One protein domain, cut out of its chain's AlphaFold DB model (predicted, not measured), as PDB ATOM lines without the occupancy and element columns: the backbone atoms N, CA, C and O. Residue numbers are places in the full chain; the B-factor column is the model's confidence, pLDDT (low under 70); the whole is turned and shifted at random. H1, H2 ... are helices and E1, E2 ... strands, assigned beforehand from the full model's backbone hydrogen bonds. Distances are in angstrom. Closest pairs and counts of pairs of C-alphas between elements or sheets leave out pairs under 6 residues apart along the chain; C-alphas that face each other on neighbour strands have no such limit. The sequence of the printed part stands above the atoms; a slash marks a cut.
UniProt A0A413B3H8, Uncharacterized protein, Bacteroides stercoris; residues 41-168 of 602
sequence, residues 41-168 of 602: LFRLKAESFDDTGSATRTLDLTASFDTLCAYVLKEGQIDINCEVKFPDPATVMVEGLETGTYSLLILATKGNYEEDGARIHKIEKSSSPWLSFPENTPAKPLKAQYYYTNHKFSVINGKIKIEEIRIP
ATOM      1  N   LEU A  41      -1.490 -10.110 -10.430       86.50
ATOM      2  CA  LEU A  41      -2.290 -10.054  -9.205       86.50
ATOM      3  C   LEU A  41      -3.592  -9.294  -9.461       86.50
ATOM      4  O   LEU A  41      -3.571  -8.114  -9.818       86.50
ATOM      5  N   PHE A  42      -4.719  -9.956  -9.231       89.12
ATOM      6  CA  PHE A  42      -6.059  -9.413  -9.394       89.12
ATOM      7  C   PHE A  42      -6.680  -9.125  -8.033       89.12
ATOM      8  O   PHE A  42      -6.901 -10.043  -7.247       89.12
ATOM      9  N   ARG A  43      -6.995  -7.857  -7.759       88.50
ATOM     10  CA  ARG A  43      -7.789  -7.463  -6.589       88.50
ATOM     11  C   ARG A  43      -9.250  -7.392  -6.981       88.50
ATOM     12  O   ARG A  43      -9.626  -6.619  -7.863       88.50
ATOM     13  N   LEU A  44     -10.060  -8.196  -6.320       89.44
ATOM     14  CA  LEU A  44     -11.458  -8.394  -6.641       89.44
ATOM     15  C   LEU A  44     -12.326  -7.448  -5.816       89.44
ATOM     16  O   LEU A  44     -12.161  -7.323  -4.603       89.44
ATOM     17  N   LYS A  45     -13.290  -6.806  -6.470       87.31
ATOM     18  CA  LYS A  45     -14.333  -6.015  -5.809       87.31
ATOM     19  C   LYS A  45     -15.693  -6.500  -6.285       87.31
ATOM     20  O   LYS A  45     -15.926  -6.605  -7.485       87.31
ATOM     21  N   ALA A  46     -16.592  -6.792  -5.354       86.81
ATOM     22  CA  ALA A  46     -17.973  -7.107  -5.699       86.81
ATOM     23  C   ALA A  46     -18.660  -5.860  -6.276       86.81
ATOM     24  O   ALA A  46     -18.538  -4.766  -5.721       86.81
ATOM     25  N   GLU A  47     -19.371  -6.025  -7.384       86.94
ATOM     26  CA  GLU A  47     -20.182  -4.969  -7.984       86.94
ATOM     27  C   GLU A  47     -21.618  -5.011  -7.440       86.94
ATOM     28  O   GLU A  47     -22.130  -6.065  -7.044       86.94
ATOM     29  N   SER A  48     -22.254  -3.842  -7.359       81.81
ATOM     30  CA  SER A  48     -23.667  -3.719  -7.000       81.81
ATOM     31  C   SER A  48     -24.566  -4.078  -8.187       81.81
ATOM     32  O   SER A  48     -24.092  -4.220  -9.309       81.81
ATOM     33  N   PHE A  49     -25.868  -4.216  -7.943       83.88
ATOM     34  CA  PHE A  49     -26.837  -4.327  -9.034       83.88
ATOM     35  C   PHE A  49     -26.896  -3.025  -9.848       83.88
ATOM     36  O   PHE A  49     -26.688  -1.938  -9.302       83.88
ATOM     37  N   ASP A  50     -27.200  -3.146 -11.137       78.88
ATOM     38  CA  ASP A  50     -27.497  -2.022 -12.017       78.88
ATOM     39  C   ASP A  50     -28.843  -1.403 -11.606       78.88
ATOM     40  O   ASP A  50     -29.904  -2.022 -11.756       78.88
ATOM     41  N   ASP A  51     -28.810  -0.172 -11.093       60.38
ATOM     42  CA  ASP A  51     -30.013   0.571 -10.717       60.38
ATOM     43  C   ASP A  51     -30.698   1.145 -11.969       60.38
ATOM     44  O   ASP A  51     -30.196   2.081 -12.596       60.38
ATOM     45  N   THR A  52     -31.912   0.689 -12.291       49.94
ATOM     46  CA  THR A  52     -32.797   1.404 -13.233       49.94
ATOM     47  C   THR A  52     -33.686   2.459 -12.559       49.94
ATOM     48  O   THR A  52     -34.663   2.888 -13.166       49.94
ATOM     49  N   GLY A  53     -33.370   2.929 -11.340       47.19
ATOM     50  CA  GLY A  53     -34.056   4.110 -10.786       47.19
ATOM     51  C   GLY A  53     -34.324   4.196  -9.281       47.19
ATOM     52  O   GLY A  53     -35.335   4.778  -8.904       47.19
ATOM     53  N   SER A  54     -33.453   3.709  -8.396       38.25
ATOM     54  CA  SER A  54     -33.532   4.071  -6.973       38.25
ATOM     55  C   SER A  54     -32.140   4.088  -6.362       38.25
ATOM     56  O   SER A  54     -31.525   3.044  -6.211       38.25
ATOM     57  N   ALA A  55     -31.657   5.277  -5.998       40.62
ATOM     58  CA  ALA A  55     -30.348   5.469  -5.390       40.62
ATOM     59  C   ALA A  55     -30.270   4.766  -4.026       40.62
ATOM     60  O   ALA A  55     -30.672   5.322  -3.000       40.62
ATOM     61  N   THR A  56     -29.703   3.564  -4.004       37.66
ATOM     62  CA  THR A  56     -29.247   2.930  -2.768       37.66
ATOM     63  C   THR A  56     -27.736   3.074  -2.674       37.66
ATOM     64  O   THR A  56     -27.003   2.815  -3.622       37.66
ATOM     65  N   ARG A  57     -27.286   3.582  -1.519       37.03
ATOM     66  CA  ARG A  57     -25.893   3.899  -1.182       37.03
ATOM     67  C   ARG A  57     -24.923   2.872  -1.761       37.03
ATOM     68  O   ARG A  57     -25.021   1.691  -1.444       37.03
ATOM     69  N   THR A  58     -23.941   3.368  -2.508       36.56
ATOM     70  CA  THR A  58     -22.716   2.656  -2.865       36.56
ATOM     71  C   THR A  58     -22.037   2.224  -1.564       36.56
ATOM     72  O   THR A  58     -21.304   2.989  -0.941       36.56
ATOM     73  N   LEU A  59     -22.376   1.033  -1.072       38.31
ATOM     74  CA  LEU A  59     -21.607   0.381  -0.029       38.31
ATOM     75  C   LEU A  59     -20.257   0.068  -0.662       38.31
ATOM     76  O   LEU A  59     -20.187  -0.667  -1.645       38.31
ATOM     77  N   ASP A  60     -19.201   0.668  -0.118       40.31
ATOM     78  CA  ASP A  60     -17.829   0.267  -0.398       40.31
ATOM     79  C   ASP A  60     -17.707  -1.216  -0.017       40.31
ATOM     80  O   ASP A  60     -17.536  -1.575   1.149       40.31
ATOM     81  N   LEU A  61     -17.895  -2.107  -0.992       48.91
ATOM     82  CA  LEU A  61     -17.774  -3.552  -0.831       48.91
ATOM     83  C   LEU A  61     -16.284  -3.915  -0.802       48.91
ATOM     84  O   LEU A  61     -15.767  -4.570  -1.700       48.91
ATOM     85  N   THR A  62     -15.591  -3.502   0.258       47.62
ATOM     86  CA  THR A  62     -14.274  -4.031   0.652       47.62
ATOM     87  C   THR A  62     -14.378  -5.401   1.339       47.62
ATOM     88  O   THR A  62     -13.383  -5.925   1.830       47.62
ATOM     89  N   ALA A  63     -15.575  -5.997   1.388       54.16
ATOM     90  CA  ALA A  63     -15.822  -7.287   2.020       54.16
ATOM     91  C   ALA A  63     -15.338  -8.463   1.152       54.16
ATOM     92  O   ALA A  63     -15.732  -8.571  -0.015       54.16
ATOM     93  N   SER A  64     -14.560  -9.347   1.779       73.81
ATOM     94  CA  SER A  64     -14.101 -10.658   1.302       73.81
ATOM     95  C   SER A  64     -15.239 -11.553   0.793       73.81
ATOM     96  O   SER A  64     -16.381 -11.421   1.241       73.81
ATOM     97  N   PHE A  65     -14.935 -12.458  -0.141       86.38
ATOM     98  CA  PHE A  65     -15.835 -13.543  -0.542       86.38
ATOM     99  C   PHE A  65     -15.712 -14.726   0.429       86.38
ATOM    100  O   PHE A  65     -14.628 -14.982   0.947       86.38
ATOM    101  N   ASP A  66     -16.807 -15.447   0.671       89.75
ATOM    102  CA  ASP A  66     -16.808 -16.645   1.529       89.75
ATOM    103  C   ASP A  66     -16.395 -17.900   0.746       89.75
ATOM    104  O   ASP A  66     -15.899 -18.874   1.307       89.75
ATOM    105  N   THR A  67     -16.592 -17.894  -0.574       90.50
ATOM    106  CA  THR A  67     -16.068 -18.911  -1.492       90.50
ATOM    107  C   THR A  67     -15.580 -18.224  -2.756       90.50
ATOM    108  O   THR A  67     -16.253 -17.336  -3.281       90.50
ATOM    109  N   LEU A  68     -14.409 -18.630  -3.245       91.44
ATOM    110  CA  LEU A  68     -13.768 -18.063  -4.423       91.44
ATOM    111  C   LEU A  68     -13.140 -19.186  -5.254       91.44
ATOM    112  O   LEU A  68     -12.323 -19.956  -4.760       91.44
ATOM    113  N   CYS A  69     -13.527 -19.278  -6.523       91.50
ATOM    114  CA  CYS A  69     -12.979 -20.220  -7.490       91.50
ATOM    115  C   CYS A  69     -12.514 -19.453  -8.726       91.50
ATOM    116  O   CYS A  69     -13.236 -18.589  -9.226       91.50
ATOM    117  N   ALA A  70     -11.338 -19.795  -9.251       91.69
ATOM    118  CA  ALA A  70     -10.792 -19.138 -10.430       91.69
ATOM    119  C   ALA A  70     -10.082 -20.120 -11.366       91.69
ATOM    120  O   ALA A  70      -9.452 -21.074 -10.916       91.69
ATOM    121  N   TYR A  71     -10.184 -19.859 -12.669       90.69
ATOM    122  CA  TYR A  71      -9.503 -20.611 -13.725       90.69
ATOM    123  C   TYR A  71      -8.947 -19.658 -14.776       90.69
ATOM    124  O   TYR A  71      -9.523 -18.601 -15.042       90.69
ATOM    125  N   VAL A  72      -7.849 -20.053 -15.414       89.75
ATOM    126  CA  VAL A  72      -7.217 -19.287 -16.490       89.75
ATOM    127  C   VAL A  72      -7.453 -20.000 -17.808       89.75
ATOM    128  O   VAL A  72      -7.203 -21.199 -17.928       89.75
ATOM    129  N   LEU A  73      -7.934 -19.259 -18.802       87.75
ATOM    130  CA  LEU A  73      -8.089 -19.743 -20.164       87.75
ATOM    131  C   LEU A  73      -7.033 -19.122 -21.083       87.75
ATOM    132  O   LEU A  73      -6.906 -17.898 -21.119       87.75
ATOM    133  N   LYS A  74      -6.359 -19.944 -21.893       86.69
ATOM    134  CA  LYS A  74      -5.524 -19.532 -23.035       86.69
ATOM    135  C   LYS A  74      -6.196 -20.035 -24.310       86.69
ATOM    136  O   LYS A  74      -6.551 -21.206 -24.405       86.69
ATOM    137  N   GLU A  75      -6.475 -19.134 -25.251       81.19
ATOM    138  CA  GLU A  75      -7.193 -19.458 -26.505       81.19
ATOM    139  C   GLU A  75      -8.542 -20.198 -26.299       81.19
ATOM    140  O   GLU A  75      -9.005 -20.946 -27.156       81.19
ATOM    141  N   GLY A  76      -9.203 -19.974 -25.155       74.94
ATOM    142  CA  GLY A  76     -10.501 -20.576 -24.820       74.94
ATOM    143  C   GLY A  76     -10.440 -21.970 -24.180       74.94
ATOM    144  O   GLY A  76     -11.493 -22.531 -23.882       74.94
ATOM    145  N   GLN A  77      -9.246 -22.514 -23.933       81.56
ATOM    146  CA  GLN A  77      -9.037 -23.757 -23.181       81.56
ATOM    147  C   GLN A  77      -8.392 -23.472 -21.825       81.56
ATOM    148  O   GLN A  77      -7.671 -22.488 -21.685       81.56
ATOM    149  N   ILE A  78      -8.657 -24.323 -20.831       83.69
ATOM    150  CA  ILE A  78      -8.056 -24.210 -19.495       83.69
ATOM    151  C   ILE A  78      -6.543 -24.381 -19.620       83.69
ATOM    152  O   ILE A  78      -6.078 -25.411 -20.113       83.69
ATOM    153  N   ASP A  79      -5.786 -23.381 -19.174       82.31
ATOM    154  CA  ASP A  79      -4.331 -23.442 -19.169       82.31
ATOM    155  C   ASP A  79      -3.841 -24.131 -17.896       82.31
ATOM    156  O   ASP A  79      -3.763 -23.531 -16.826       82.31
ATOM    157  N   ILE A  80      -3.523 -25.419 -18.021       78.06
ATOM    158  CA  ILE A  80      -3.013 -26.241 -16.916       78.06
ATOM    159  C   ILE A  80      -1.557 -25.926 -16.548       78.06
ATOM    160  O   ILE A  80      -1.058 -26.466 -15.565       78.06
ATOM    161  N   ASN A  81      -0.865 -25.102 -17.342       81.00
ATOM    162  CA  ASN A  81       0.520 -24.715 -17.071       81.00
ATOM    163  C   ASN A  81       0.611 -23.461 -16.189       81.00
ATOM    164  O   ASN A  81       1.706 -23.105 -15.757       81.00
ATOM    165  N   CYS A  82      -0.515 -22.789 -15.932       83.19
ATOM    166  CA  CYS A  82      -0.588 -21.662 -15.011       83.19
ATOM    167  C   CYS A  82      -0.979 -22.131 -13.609       83.19
ATOM    168  O   CYS A  82      -1.845 -22.989 -13.443       83.19
ATOM    169  N   GLU A  83      -0.386 -21.508 -12.596       85.00
ATOM    170  CA  GLU A  83      -0.732 -21.750 -11.197       85.00
ATOM    171  C   GLU A  83      -1.633 -20.617 -10.689       85.00
ATOM    172  O   GLU A  83      -1.307 -19.439 -10.856       85.00
ATOM    173  N   VAL A  84      -2.780 -20.963 -10.095       87.00
ATOM    174  CA  VAL A  84      -3.745 -20.005  -9.531       87.00
ATOM    175  C   VAL A  84      -3.704 -20.098  -8.010       87.00
ATOM    176  O   VAL A  84      -3.972 -21.155  -7.446       87.00
ATOM    177  N   LYS A  85      -3.386 -18.985  -7.347       86.19
ATOM    178  CA  LYS A  85      -3.257 -18.875  -5.887       86.19
ATOM    179  C   LYS A  85      -4.244 -17.848  -5.335       86.19
ATOM    180  O   LYS A  85      -4.574 -16.874  -6.015       86.19
ATOM    181  N   PHE A  86      -4.666 -18.031  -4.083       86.12
ATOM    182  CA  PHE A  86      -5.609 -17.150  -3.384       86.12
ATOM    183  C   PHE A  86      -4.953 -16.535  -2.139       86.12
ATOM    184  O   PHE A  86      -5.080 -17.070  -1.040       86.12
ATOM    185  N   PRO A  87      -4.215 -15.417  -2.267       82.19
ATOM    186  CA  PRO A  87      -3.546 -14.814  -1.116       82.19
ATOM    187  C   PRO A  87      -4.501 -14.415   0.015       82.19
ATOM    188  O   PRO A  87      -4.162 -14.501   1.194       82.19
ATOM    189  N   ASP A  88      -5.704 -13.988  -0.357       81.81
ATOM    190  CA  ASP A  88      -6.804 -13.670   0.538       81.81
ATOM    191  C   ASP A  88      -8.140 -13.861  -0.209       81.81
ATOM    192  O   ASP A  88      -8.144 -13.993  -1.438       81.81
ATOM    193  N   PRO A  89      -9.295 -13.845   0.484       80.69
ATOM    194  CA  PRO A  89     -10.586 -14.110  -0.150       80.69
ATOM    195  C   PRO A  89     -11.122 -12.974  -1.046       80.69
ATOM    196  O   PRO A  89     -12.304 -12.960  -1.384       80.69
ATOM    197  N   ALA A  90     -10.299 -11.993  -1.414       83.62
ATOM    198  CA  ALA A  90     -10.582 -10.963  -2.409       83.62
ATOM    199  C   ALA A  90      -9.414 -10.772  -3.397       83.62
ATOM    200  O   ALA A  90      -9.414  -9.804  -4.158       83.62
ATOM    201  N   THR A  91      -8.444 -11.687  -3.432       85.88
ATOM    202  CA  THR A  91      -7.273 -11.589  -4.306       85.88
ATOM    203  C   THR A  91      -7.029 -12.908  -5.029       85.88
ATOM    204  O   THR A  91      -7.025 -13.976  -4.422       85.88
ATOM    205  N   VAL A  92      -6.776 -12.829  -6.336       88.50
ATOM    206  CA  VAL A  92      -6.347 -13.968  -7.161       88.50
ATOM    207  C   VAL A  92      -4.988 -13.650  -7.753       88.50
ATOM    208  O   VAL A  92      -4.796 -12.588  -8.343       88.50
ATOM    209  N   MET A  93      -4.043 -14.570  -7.616       87.31
ATOM    210  CA  MET A  93      -2.714 -14.461  -8.199       87.31
ATOM    211  C   MET A  93      -2.519 -15.566  -9.227       87.31
ATOM    212  O   MET A  93      -2.859 -16.717  -8.968       87.31
ATOM    213  N   VAL A  94      -1.994 -15.204 -10.395       88.38
ATOM    214  CA  VAL A  94      -1.735 -16.145 -11.486       88.38
ATOM    215  C   VAL A  94      -0.261 -16.097 -11.867       88.38
ATOM    216  O   VAL A  94       0.243 -15.046 -12.272       88.38
ATOM    217  N   GLU A  95       0.407 -17.242 -11.776       86.19
ATOM    218  CA  GLU A  95       1.830 -17.432 -12.082       86.19
ATOM    219  C   GLU A  95       2.014 -18.406 -13.263       86.19
ATOM    220  O   GLU A  95       1.072 -19.077 -13.689       86.19
ATOM    221  N   GLY A  96       3.220 -18.462 -13.842       84.19
ATOM    222  CA  GLY A  96       3.508 -19.329 -14.999       84.19
ATOM    223  C   GLY A  96       2.979 -18.810 -16.346       84.19
ATOM    224  O   GLY A  96       2.856 -19.572 -17.302       84.19
ATOM    225  N   LEU A  97       2.659 -17.515 -16.441       85.69
ATOM    226  CA  LEU A  97       2.100 -16.901 -17.647       85.69
ATOM    227  C   LEU A  97       3.178 -16.523 -18.675       85.69
ATOM    228  O   LEU A  97       4.051 -15.691 -18.418       85.69
ATOM    229  N   GLU A  98       3.053 -17.048 -19.892       84.88
ATOM    230  CA  GLU A  98       3.821 -16.588 -21.053       84.88
ATOM    231  C   GLU A  98       3.193 -15.343 -21.693       84.88
ATOM    232  O   GLU A  98       2.010 -15.053 -21.495       84.88
ATOM    233  N   THR A  99       3.953 -14.635 -22.538       84.81
ATOM    234  CA  THR A  99       3.410 -13.548 -23.369       84.81
ATOM    235  C   THR A  99       2.244 -14.061 -24.225       84.81
ATOM    236  O   THR A  99       2.420 -14.974 -25.029       84.81
ATOM    237  N   GLY A 100       1.060 -13.467 -24.071       87.06
ATOM    238  CA  GLY A 100      -0.167 -13.932 -24.724       87.06
ATOM    239  C   GLY A 100      -1.434 -13.262 -24.190       87.06
ATOM    240  O   GLY A 100      -1.370 -12.402 -23.307       87.06
ATOM    241  N   THR A 101      -2.586 -13.653 -24.735       88.50
ATOM    242  CA  THR A 101      -3.914 -13.204 -24.288       88.50
ATOM    243  C   THR A 101      -4.637 -14.336 -23.578       88.50
ATOM    244  O   THR A 101      -4.722 -15.451 -24.090       88.50
ATOM    245  N   TYR A 102      -5.190 -14.012 -22.416       90.00
ATOM    246  CA  TYR A 102      -5.820 -14.944 -21.499       90.00
ATOM    247  C   TYR A 102      -7.194 -14.433 -21.070       90.00
ATOM    248  O   TYR A 102      -7.574 -13.280 -21.306       90.00
ATOM    249  N   SER A 103      -7.963 -15.301 -20.425       89.94
ATOM    250  CA  SER A 103      -9.162 -14.912 -19.692       89.94
ATOM    251  C   SER A 103      -9.142 -15.504 -18.293       89.94
ATOM    252  O   SER A 103      -8.884 -16.692 -18.130       89.94
ATOM    253  N   LEU A 104      -9.394 -14.667 -17.294       91.38
ATOM    254  CA  LEU A 104      -9.558 -15.068 -15.909       91.38
ATOM    255  C   LEU A 104     -11.048 -15.273 -15.645       91.38
ATOM    256  O   LEU A 104     -11.827 -14.319 -15.623       91.38
ATOM    257  N   LEU A 105     -11.427 -16.528 -15.455       92.38
ATOM    258  CA  LEU A 105     -12.751 -16.901 -14.995       92.38
ATOM    259  C   LEU A 105     -12.785 -16.826 -13.478       92.38
ATOM    260  O   LEU A 105     -11.919 -17.408 -12.829       92.38
ATOM    261  N   ILE A 106     -13.795 -16.166 -12.916       92.69
ATOM    262  CA  ILE A 106     -14.036 -16.157 -11.472       92.69
ATOM    263  C   ILE A 106     -15.493 -16.494 -11.203       92.69
ATOM    264  O   ILE A 106     -16.387 -15.917 -11.818       92.69
ATOM    265  N   LEU A 107     -15.704 -17.385 -10.239       94.12
ATOM    266  CA  LEU A 107     -16.973 -17.627  -9.572       94.12
ATOM    267  C   LEU A 107     -16.752 -17.393  -8.079       94.12
ATOM    268  O   LEU A 107     -15.853 -17.989  -7.487       94.12
ATOM    269  N   ALA A 108     -17.556 -16.533  -7.470       93.12
ATOM    270  CA  ALA A 108     -17.446 -16.240  -6.048       93.12
ATOM    271  C   ALA A 108     -18.820 -16.162  -5.387       93.12
ATOM    272  O   ALA A 108     -19.808 -15.818  -6.039       93.12
ATOM    273  N   THR A 109     -18.884 -16.444  -4.086       93.56
ATOM    274  CA  THR A 109     -20.115 -16.315  -3.300       93.56
ATOM    275  C   THR A 109     -19.893 -15.537  -2.011       93.56
ATOM    276  O   THR A 109     -18.796 -15.512  -1.449       93.56
ATOM    277  N   LYS A 110     -20.964 -14.896  -1.538       91.75
ATOM    278  CA  LYS A 110     -21.074 -14.369  -0.171       91.75
ATOM    279  C   LYS A 110     -22.274 -15.013   0.509       91.75
ATOM    280  O   LYS A 110     -23.371 -14.983  -0.043       91.75
ATOM    281  N   GLY A 111     -22.069 -15.576   1.689       91.00
ATOM    282  CA  GLY A 111     -22.985 -16.499   2.349       91.00
ATOM    283  C   GLY A 111     -22.754 -17.959   1.947       91.00
ATOM    284  O   GLY A 111     -21.995 -18.276   1.028       91.00
ATOM    285  N   ASN A 112     -23.430 -18.860   2.661       92.44
ATOM    286  CA  ASN A 112     -23.320 -20.299   2.452       92.44
ATOM    287  C   ASN A 112     -24.180 -20.756   1.261       92.44
ATOM    288  O   ASN A 112     -25.395 -20.913   1.391       92.44
ATOM    289  N   TYR A 113     -23.547 -21.002   0.110       93.38
ATOM    290  CA  TYR A 113     -24.237 -21.437  -1.109       93.38
ATOM    291  C   TYR A 113     -24.889 -22.826  -0.978       93.38
ATOM    292  O   TYR A 113     -25.858 -23.126  -1.678       93.38
ATOM    293  N   GLU A 114     -24.417 -23.678  -0.060       93.19
ATOM    294  CA  GLU A 114     -25.008 -25.004   0.160       93.19
ATOM    295  C   GLU A 114     -26.439 -24.911   0.713       93.19
ATOM    296  O   GLU A 114     -27.262 -25.787   0.436       93.19
ATOM    297  N   GLU A 115     -26.783 -23.834   1.434       94.00
ATOM    298  CA  GLU A 115     -28.151 -23.610   1.927       94.00
ATOM    299  C   GLU A 115     -29.162 -23.361   0.802       94.00
ATOM    300  O   GLU A 115     -30.354 -23.630   0.978       94.00
ATOM    301  N   ASP A 116     -28.691 -22.894  -0.355       94.25
ATOM    302  CA  ASP A 116     -29.495 -22.740  -1.569       94.25
ATOM    303  C   ASP A 116     -29.584 -24.050  -2.378       94.25
ATOM    304  O   ASP A 116     -30.253 -24.114  -3.416       94.25
ATOM    305  N   GLY A 117     -28.890 -25.104  -1.928       93.38
ATOM    306  CA  GLY A 117     -28.721 -26.363  -2.648       93.38
ATOM    307  C   GLY A 117     -27.789 -26.263  -3.858       93.38
ATOM    308  O   GLY A 117     -27.773 -27.184  -4.680       93.38
ATOM    309  N   ALA A 118     -27.041 -25.163  -3.997       95.44
ATOM    310  CA  ALA A 118     -26.086 -24.981  -5.082       95.44
ATOM    311  C   ALA A 118     -24.913 -25.966  -4.981       95.44
ATOM    312  O   ALA A 118     -24.498 -26.379  -3.899       95.44
ATOM    313  N   ARG A 119     -24.354 -26.324  -6.138       95.19
ATOM    314  CA  ARG A 119     -23.125 -27.111  -6.271       95.19
ATOM    315  C   ARG A 119     -22.173 -26.405  -7.217       95.19
ATOM    316  O   ARG A 119     -22.578 -26.039  -8.322       95.19
ATOM    317  N   ILE A 120     -20.928 -26.253  -6.783       94.25
ATOM    318  CA  ILE A 120     -19.830 -25.757  -7.607       94.25
ATOM    319  C   ILE A 120     -19.048 -26.968  -8.116       94.25
ATOM    320  O   ILE A 120     -18.639 -27.823  -7.333       94.25
ATOM    321  N   HIS A 121     -18.872 -27.056  -9.430       91.62
ATOM    322  CA  HIS A 121     -18.196 -28.167 -10.098       91.62
ATOM    323  C   HIS A 121     -16.802 -27.763 -10.561       91.62
ATOM    324  O   HIS A 121     -16.529 -26.597 -10.848       91.62
ATOM    325  N   LYS A 122     -15.922 -28.751 -10.710       86.94
ATOM    326  CA  LYS A 122     -14.678 -28.562 -11.455       86.94
ATOM    327  C   LYS A 122     -15.004 -28.383 -12.938       86.94
ATOM    328  O   LYS A 122     -15.820 -29.125 -13.483       86.94
ATOM    329  N   ILE A 123     -14.369 -27.415 -13.595       84.12
ATOM    330  CA  ILE A 123     -14.584 -27.190 -15.026       84.12
ATOM    331  C   ILE A 123     -13.586 -28.019 -15.842       84.12
ATOM    332  O   ILE A 123     -12.385 -27.989 -15.595       84.12
ATOM    333  N   GLU A 124     -14.087 -28.770 -16.822       74.06
ATOM    334  CA  GLU A 124     -13.250 -29.523 -17.773       74.06
ATOM    335  C   GLU A 124     -13.181 -28.828 -19.140       74.06
ATOM    336  O   GLU A 124     -12.176 -28.892 -19.846       74.06
ATOM    337  N   LYS A 125     -14.273 -28.157 -19.523       75.44
ATOM    338  CA  LYS A 125     -14.441 -27.393 -20.768       75.44
ATOM    339  C   LYS A 125     -15.293 -26.161 -20.491       75.44
ATOM    340  O   LYS A 125     -16.141 -26.205 -19.602       75.44
ATOM    341  N   SER A 126     -15.145 -25.113 -21.300       71.31
ATOM    342  CA  SER A 126     -15.897 -23.853 -21.160       71.31
ATOM    343  C   SER A 126     -17.426 -24.024 -21.188       71.31
ATOM    344  O   SER A 126     -18.138 -23.281 -20.524       71.31
ATOM    345  N   SER A 127     -17.929 -25.050 -21.880       76.31
ATOM    346  CA  SER A 127     -19.353 -25.399 -21.938       76.31
ATOM    347  C   SER A 127     -19.845 -26.283 -20.782       76.31
ATOM    348  O   SER A 127     -21.008 -26.679 -20.769       76.31
ATOM    349  N   SER A 128     -19.000 -26.634 -19.809       79.75
ATOM    350  CA  SER A 128     -19.412 -27.454 -18.657       79.75
ATOM    351  C   SER A 128     -20.113 -26.582 -17.607       79.75
ATOM    352  O   SER A 128     -19.688 -25.440 -17.410       79.75
ATOM    353  N   PRO A 129     -21.168 -27.076 -16.929       88.50
ATOM    354  CA  PRO A 129     -21.750 -26.379 -15.787       88.50
ATOM    355  C   PRO A 129     -20.693 -26.148 -14.708       88.50
ATOM    356  O   PRO A 129     -20.068 -27.098 -14.244       88.50
ATOM    357  N   TRP A 130     -20.498 -24.895 -14.306       94.00
ATOM    358  CA  TRP A 130     -19.609 -24.523 -13.209       94.00
ATOM    359  C   TRP A 130     -20.388 -24.372 -11.900       94.00
ATOM    360  O   TRP A 130     -19.967 -24.877 -10.864       94.00
ATOM    361  N   LEU A 131     -21.568 -23.759 -11.957       96.06
ATOM    362  CA  LEU A 131     -22.519 -23.680 -10.849       96.06
ATOM    363  C   LEU A 131     -23.817 -24.361 -11.278       96.06
ATOM    364  O   LEU A 131     -24.298 -24.108 -12.380       96.06
ATOM    365  N   SER A 132     -24.406 -25.191 -10.418       95.38
ATOM    366  CA  SER A 132     -25.715 -25.797 -10.680       95.38
ATOM    367  C   SER A 132     -26.602 -25.853  -9.443       95.38
ATOM    368  O   SER A 132     -26.105 -26.069  -8.339       95.38
ATOM    369  N   PHE A 133     -27.910 -25.810  -9.653       95.19
ATOM    370  CA  PHE A 133     -28.948 -26.056  -8.663       95.19
ATOM    371  C   PHE A 133     -29.752 -27.321  -9.025       95.19
ATOM    372  O   PHE A 133     -29.834 -27.672 -10.203       95.19
ATOM    373  N   PRO A 134     -30.393 -28.009  -8.062       91.38
ATOM    374  CA  PRO A 134     -31.125 -29.242  -8.340       91.38
ATOM    375  C   PRO A 134     -32.408 -28.968  -9.141       91.38
ATOM    376  O   PRO A 134     -33.293 -28.243  -8.683       91.38
ATOM    377  N   GLU A 135     -32.539 -29.578 -10.320       86.44
ATOM    378  CA  GLU A 135     -33.661 -29.320 -11.245       86.44
ATOM    379  C   GLU A 135     -35.006 -29.866 -10.753       86.44
ATOM    380  O   GLU A 135     -36.053 -29.285 -11.022       86.44
ATOM    381  N   ASN A 136     -34.985 -30.940  -9.957       86.94
ATOM    382  CA  ASN A 136     -36.190 -31.570  -9.404       86.94
ATOM    383  C   ASN A 136     -36.796 -30.797  -8.218       86.94
ATOM    384  O   ASN A 136     -37.736 -31.275  -7.583       86.94
ATOM    385  N   THR A 137     -36.243 -29.630  -7.880       89.25
ATOM    386  CA  THR A 137     -36.721 -28.790  -6.782       89.25
ATOM    387  C   THR A 137     -37.047 -27.386  -7.279       89.25
ATOM    388  O   THR A 137     -36.230 -26.798  -7.993       89.25
ATOM    389  N   PRO A 138     -38.197 -26.811  -6.885       92.38
ATOM    390  CA  PRO A 138     -38.526 -25.439  -7.237       92.38
ATOM    391  C   PRO A 138     -37.474 -24.430  -6.748       92.38
ATOM    392  O   PRO A 138     -36.949 -24.554  -5.640       92.38
ATOM    393  N   ALA A 139     -37.196 -23.407  -7.556       93.56
ATOM    394  CA  ALA A 139     -36.346 -22.279  -7.210       93.56
ATOM    395  C   ALA A 139     -36.976 -21.472  -6.075       93.56
ATOM    396  O   ALA A 139     -38.002 -20.818  -6.258       93.56
ATOM    397  N   LYS A 140     -36.344 -21.502  -4.906       94.75
ATOM    398  CA  LYS A 140     -36.656 -20.604  -3.793       94.75
ATOM    399  C   LYS A 140     -35.781 -19.349  -3.879       94.75
ATOM    400  O   LYS A 140     -34.740 -19.411  -4.541       94.75
ATOM    401  N   PRO A 141     -36.168 -18.248  -3.210       95.50
ATOM    402  CA  PRO A 141     -35.266 -17.125  -3.022       95.50
ATOM    403  C   PRO A 141     -33.912 -17.572  -2.468       95.50
ATOM    404  O   PRO A 141     -33.863 -18.353  -1.514       95.50
ATOM    405  N   LEU A 142     -32.841 -17.083  -3.085       95.81
ATOM    406  CA  LEU A 142     -31.469 -17.397  -2.711       95.81
ATOM    407  C   LEU A 142     -31.066 -16.606  -1.464       95.81
ATOM    408  O   LEU A 142     -31.390 -15.424  -1.331       95.81
ATOM    409  N   LYS A 143     -30.337 -17.266  -0.567       94.75
ATOM    410  CA  LYS A 143     -29.767 -16.680   0.649       94.75
ATOM    411  C   LYS A 143     -28.351 -16.161   0.427       94.75
ATOM    412  O   LYS A 143     -27.957 -15.199   1.082       94.75
ATOM    413  N   ALA A 144     -27.588 -16.795  -0.467       94.38
ATOM    414  CA  ALA A 144     -26.249 -16.349  -0.832       94.38
ATOM    415  C   ALA A 144     -26.278 -15.393  -2.037       94.38
ATOM    416  O   ALA A 144     -27.176 -15.431  -2.881       94.38
ATOM    417  N   GLN A 145     -25.261 -14.537  -2.128       94.12
ATOM    418  CA  GLN A 145     -24.957 -13.759  -3.330       94.12
ATOM    419  C   GLN A 145     -23.947 -14.520  -4.180       94.12
ATOM    420  O   GLN A 145     -23.047 -15.167  -3.644       94.12
ATOM    421  N   TYR A 146     -24.077 -14.408  -5.499       95.56
ATOM    422  CA  TYR A 146     -23.247 -15.120  -6.464       95.56
ATOM    423  C   TYR A 146     -22.674 -14.115  -7.445       95.56
ATOM    424  O   TYR A 146     -23.395 -13.248  -7.931       95.56
ATOM    425  N   TYR A 147     -21.399 -14.262  -7.770       94.62
ATOM    426  CA  TYR A 147     -20.657 -13.355  -8.631       94.62
ATOM    427  C   TYR A 147     -19.921 -14.150  -9.692       94.62
ATOM    428  O   TYR A 147     -19.364 -15.207  -9.396       94.62
ATOM    429  N   TYR A 148     -19.904 -13.632 -10.914       95.00
ATOM    430  CA  TYR A 148     -19.234 -14.285 -12.027       95.00
ATOM    431  C   TYR A 148     -18.591 -13.261 -12.953       95.00
ATOM    432  O   TYR A 148     -19.198 -12.246 -13.285       95.00
ATOM    433  N   THR A 149     -17.371 -13.540 -13.409       92.75
ATOM    434  CA  THR A 149     -16.770 -12.789 -14.512       92.75
ATOM    435  C   THR A 149     -15.899 -13.673 -15.392       92.75
ATOM    436  O   THR A 149     -15.320 -14.662 -14.943       92.75
ATOM    437  N   ASN A 150     -15.796 -13.268 -16.656       92.19
ATOM    438  CA  ASN A 150     -14.847 -13.771 -17.636       92.19
ATOM    439  C   ASN A 150     -13.986 -12.587 -18.095       92.19
ATOM    440  O   ASN A 150     -14.300 -11.894 -19.068       92.19
ATOM    441  N   HIS A 151     -12.939 -12.302 -17.321       91.88
ATOM    442  CA  HIS A 151     -12.125 -11.100 -17.466       91.88
ATOM    443  C   HIS A 151     -10.962 -11.325 -18.433       91.88
ATOM    444  O   HIS A 151     -10.054 -12.106 -18.157       91.88
ATOM    445  N   LYS A 152     -10.951 -10.624 -19.568       91.25
ATOM    446  CA  LYS A 152      -9.874 -10.741 -20.564       91.25
ATOM    447  C   LYS A 152      -8.663  -9.903 -20.167       91.25
ATOM    448  O   LYS A 152      -8.796  -8.710 -19.914       91.25
ATOM    449  N   PHE A 153      -7.472 -10.495 -20.215       88.94
ATOM    450  CA  PHE A 153      -6.214  -9.797 -19.945       88.94
ATOM    451  C   PHE A 153      -5.086 -10.286 -20.865       88.94
ATOM    452  O   PHE A 153      -5.171 -11.354 -21.467       88.94
ATOM    453  N   SER A 154      -4.021  -9.495 -20.990       86.00
ATOM    454  CA  SER A 154      -2.847  -9.844 -21.797       86.00
ATOM    455  C   SER A 154      -1.567  -9.665 -20.994       86.00
ATOM    456  O   SER A 154      -1.440  -8.721 -20.212       86.00
ATOM    457  N   VAL A 155      -0.605 -10.548 -21.240       83.12
ATOM    458  CA  VAL A 155       0.713 -10.563 -20.602       83.12
ATOM    459  C   VAL A 155       1.756 -10.198 -21.650       83.12
ATOM    460  O   VAL A 155       1.770 -10.770 -22.737       83.12
ATOM    461  N   ILE A 156       2.622  -9.228 -21.340       75.50
ATOM    462  CA  ILE A 156       3.717  -8.793 -22.217       75.50
ATOM    463  C   ILE A 156       5.004  -8.758 -21.390       75.50
ATOM    464  O   ILE A 156       5.101  -8.006 -20.420       75.50
ATOM    465  N   ASN A 157       6.003  -9.548 -21.792       68.50
ATOM    466  CA  ASN A 157       7.342  -9.595 -21.186       68.50
ATOM    467  C   ASN A 157       7.380  -9.979 -19.689       68.50
ATOM    468  O   ASN A 157       8.284  -9.541 -18.981       68.50
ATOM    469  N   GLY A 158       6.411 -10.766 -19.200       57.69
ATOM    470  CA  GLY A 158       6.455 -11.394 -17.867       57.69
ATOM    471  C   GLY A 158       6.525 -10.441 -16.663       57.69
ATOM    472  O   GLY A 158       6.913 -10.861 -15.579       57.69
ATOM    473  N   LYS A 159       6.202  -9.150 -16.832       59.84
ATOM    474  CA  LYS A 159       6.240  -8.164 -15.739       59.84
ATOM    475  C   LYS A 159       4.991  -8.241 -14.863       59.84
ATOM    476  O   LYS A 159       3.889  -8.415 -15.379       59.84
ATOM    477  N   ILE A 160       5.174  -7.986 -13.565       63.22
ATOM    478  CA  ILE A 160       4.087  -7.876 -12.584       63.22
ATOM    479  C   ILE A 160       3.103  -6.788 -13.012       63.22
ATOM    480  O   ILE A 160       3.485  -5.629 -13.200       63.22
ATOM    481  N   LYS A 161       1.825  -7.152 -13.095       72.12
ATOM    482  CA  LYS A 161       0.712  -6.215 -13.238       72.12
ATOM    483  C   LYS A 161      -0.266  -6.460 -12.092       72.12
ATOM    484  O   LYS A 161      -0.715  -7.585 -11.898       72.12
ATOM    485  N   ILE A 162      -0.568  -5.411 -11.331       79.94
ATOM    486  CA  ILE A 162      -1.694  -5.417 -10.396       79.94
ATOM    487  C   ILE A 162      -2.894  -4.870 -11.156       79.94
ATOM    488  O   ILE A 162      -2.819  -3.779 -11.726       79.94
ATOM    489  N   GLU A 163      -3.984  -5.620 -11.167       84.25
ATOM    490  CA  GLU A 163      -5.229  -5.229 -11.809       84.25
ATOM    491  C   GLU A 163      -6.366  -5.285 -10.793       84.25
ATOM    492  O   GLU A 163      -6.531  -6.269 -10.080       84.25
ATOM    493  N   GLU A 164      -7.141  -4.211 -10.681       86.81
ATOM    494  CA  GLU A 164      -8.379  -4.243  -9.906       86.81
ATOM    495  C   GLU A 164      -9.528  -4.607 -10.841       86.81
ATOM    496  O   GLU A 164      -9.729  -3.931 -11.852       86.81
ATOM    497  N   ILE A 165     -10.288  -5.645 -10.500       88.81
ATOM    498  CA  ILE A 165     -11.437  -6.088 -11.291       88.81
ATOM    499  C   ILE A 165     -12.712  -6.061 -10.453       88.81
ATOM    500  O   ILE A 165     -12.737  -6.488  -9.296       88.81
ATOM    501  N   ARG A 166     -13.778  -5.525 -11.050       88.50
ATOM    502  CA  ARG A 166     -15.126  -5.547 -10.481       88.50
ATOM    503  C   ARG A 166     -15.860  -6.765 -11.019       88.50
ATOM    504  O   ARG A 166     -15.801  -7.029 -12.218       88.50
ATOM    505  N   ILE A 167     -16.482  -7.524 -10.126       90.00
ATOM    506  CA  ILE A 167     -17.178  -8.759 -10.479       90.00
ATOM    507  C   ILE A 167     -18.686  -8.519 -10.355       90.00
ATOM    508  O   ILE A 167     -19.152  -8.284  -9.232       90.00
ATOM    509  N   PRO A 168     -19.444  -8.593 -11.464       91.94
ATOM    510  CA  PRO A 168     -20.891  -8.444 -11.442       91.94
ATOM    511  C   PRO A 168     -21.572  -9.627 -10.754       91.94
ATOM    512  O   PRO A 168     -21.034 -10.738 -10.667       91.94
TER     513      PRO A 168
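AT A GLANCE: This is residues 41 to 168 of the 602 residues of an uncharacterized protein of Bacteroides stercoris (UniProt A0A413B3H8). Two strongly twisted sheets lie face to face as a sandwich, E3 E4 E1 E8 against E2 E5 E7, their strands crossing at 29 degrees. Long links loop away from this core: residues 47 to 66, and the stretches round H1 and E6 between E5 and E7. The printed part has 128 residues with one named helix and eight named strands, in the order E1 E2 E3 E4 E5 H1 E6 E7 E8. The first sheet is mixed, the second all antiparallel, and the class is mostly strand, with under half of the residues in named elements. The whole is compact, radius of gyration of the C-alphas 16.1 A, and spans 48 by 37 by 27 A.

HOW THE PARTS SIT: Start at E1, residues 41 to 46, parallel to E8, residues 161 to 167, with N 43 and O 163 2.9 A apart. On its other side is antiparallel E4, residues 91 to 95, with N 42 to O 92 at 2.8 A. E4 forms a hairpin with E3, residues 83 to 88, with N 85 to O 93 at 2.8 A. In the other sheet, E5, residues 100 to 110, is antiparallel to E2, residues 67 to 74, with N 69 to O 107 at 2.8 A, and to E7, residues 145 to 155, with N 102 to O 153 at 2.8 A. Between the sheets, the closest C-alphas of E7 and E8 are Thr 149 and Ile 167, 5.7 A. H1, residues 113 to 116, is on neither sheet and too short for an O i to N i+4 pair. E6, residues 129 to 132, pairs with no named strand.

IN THESE COORDINATES: Find C-alpha 41 at (-2.290, -10.054, -9.205), where E1 begins; E8 ends at C-alpha 167, (-17.178, -8.759, -10.479). E5 runs 32.3 A, E7 31.1 A and E2 24.0 A.

THE WHOLE: The C-alphas farthest apart are those of Pro 138 and Asn 157, 50.5 A. The printed part has no cut. Long links join E1 to E2, H1 to E6 and E6 to E7. Residues 51 to 63 and 157 to 160 have pLDDT under 70.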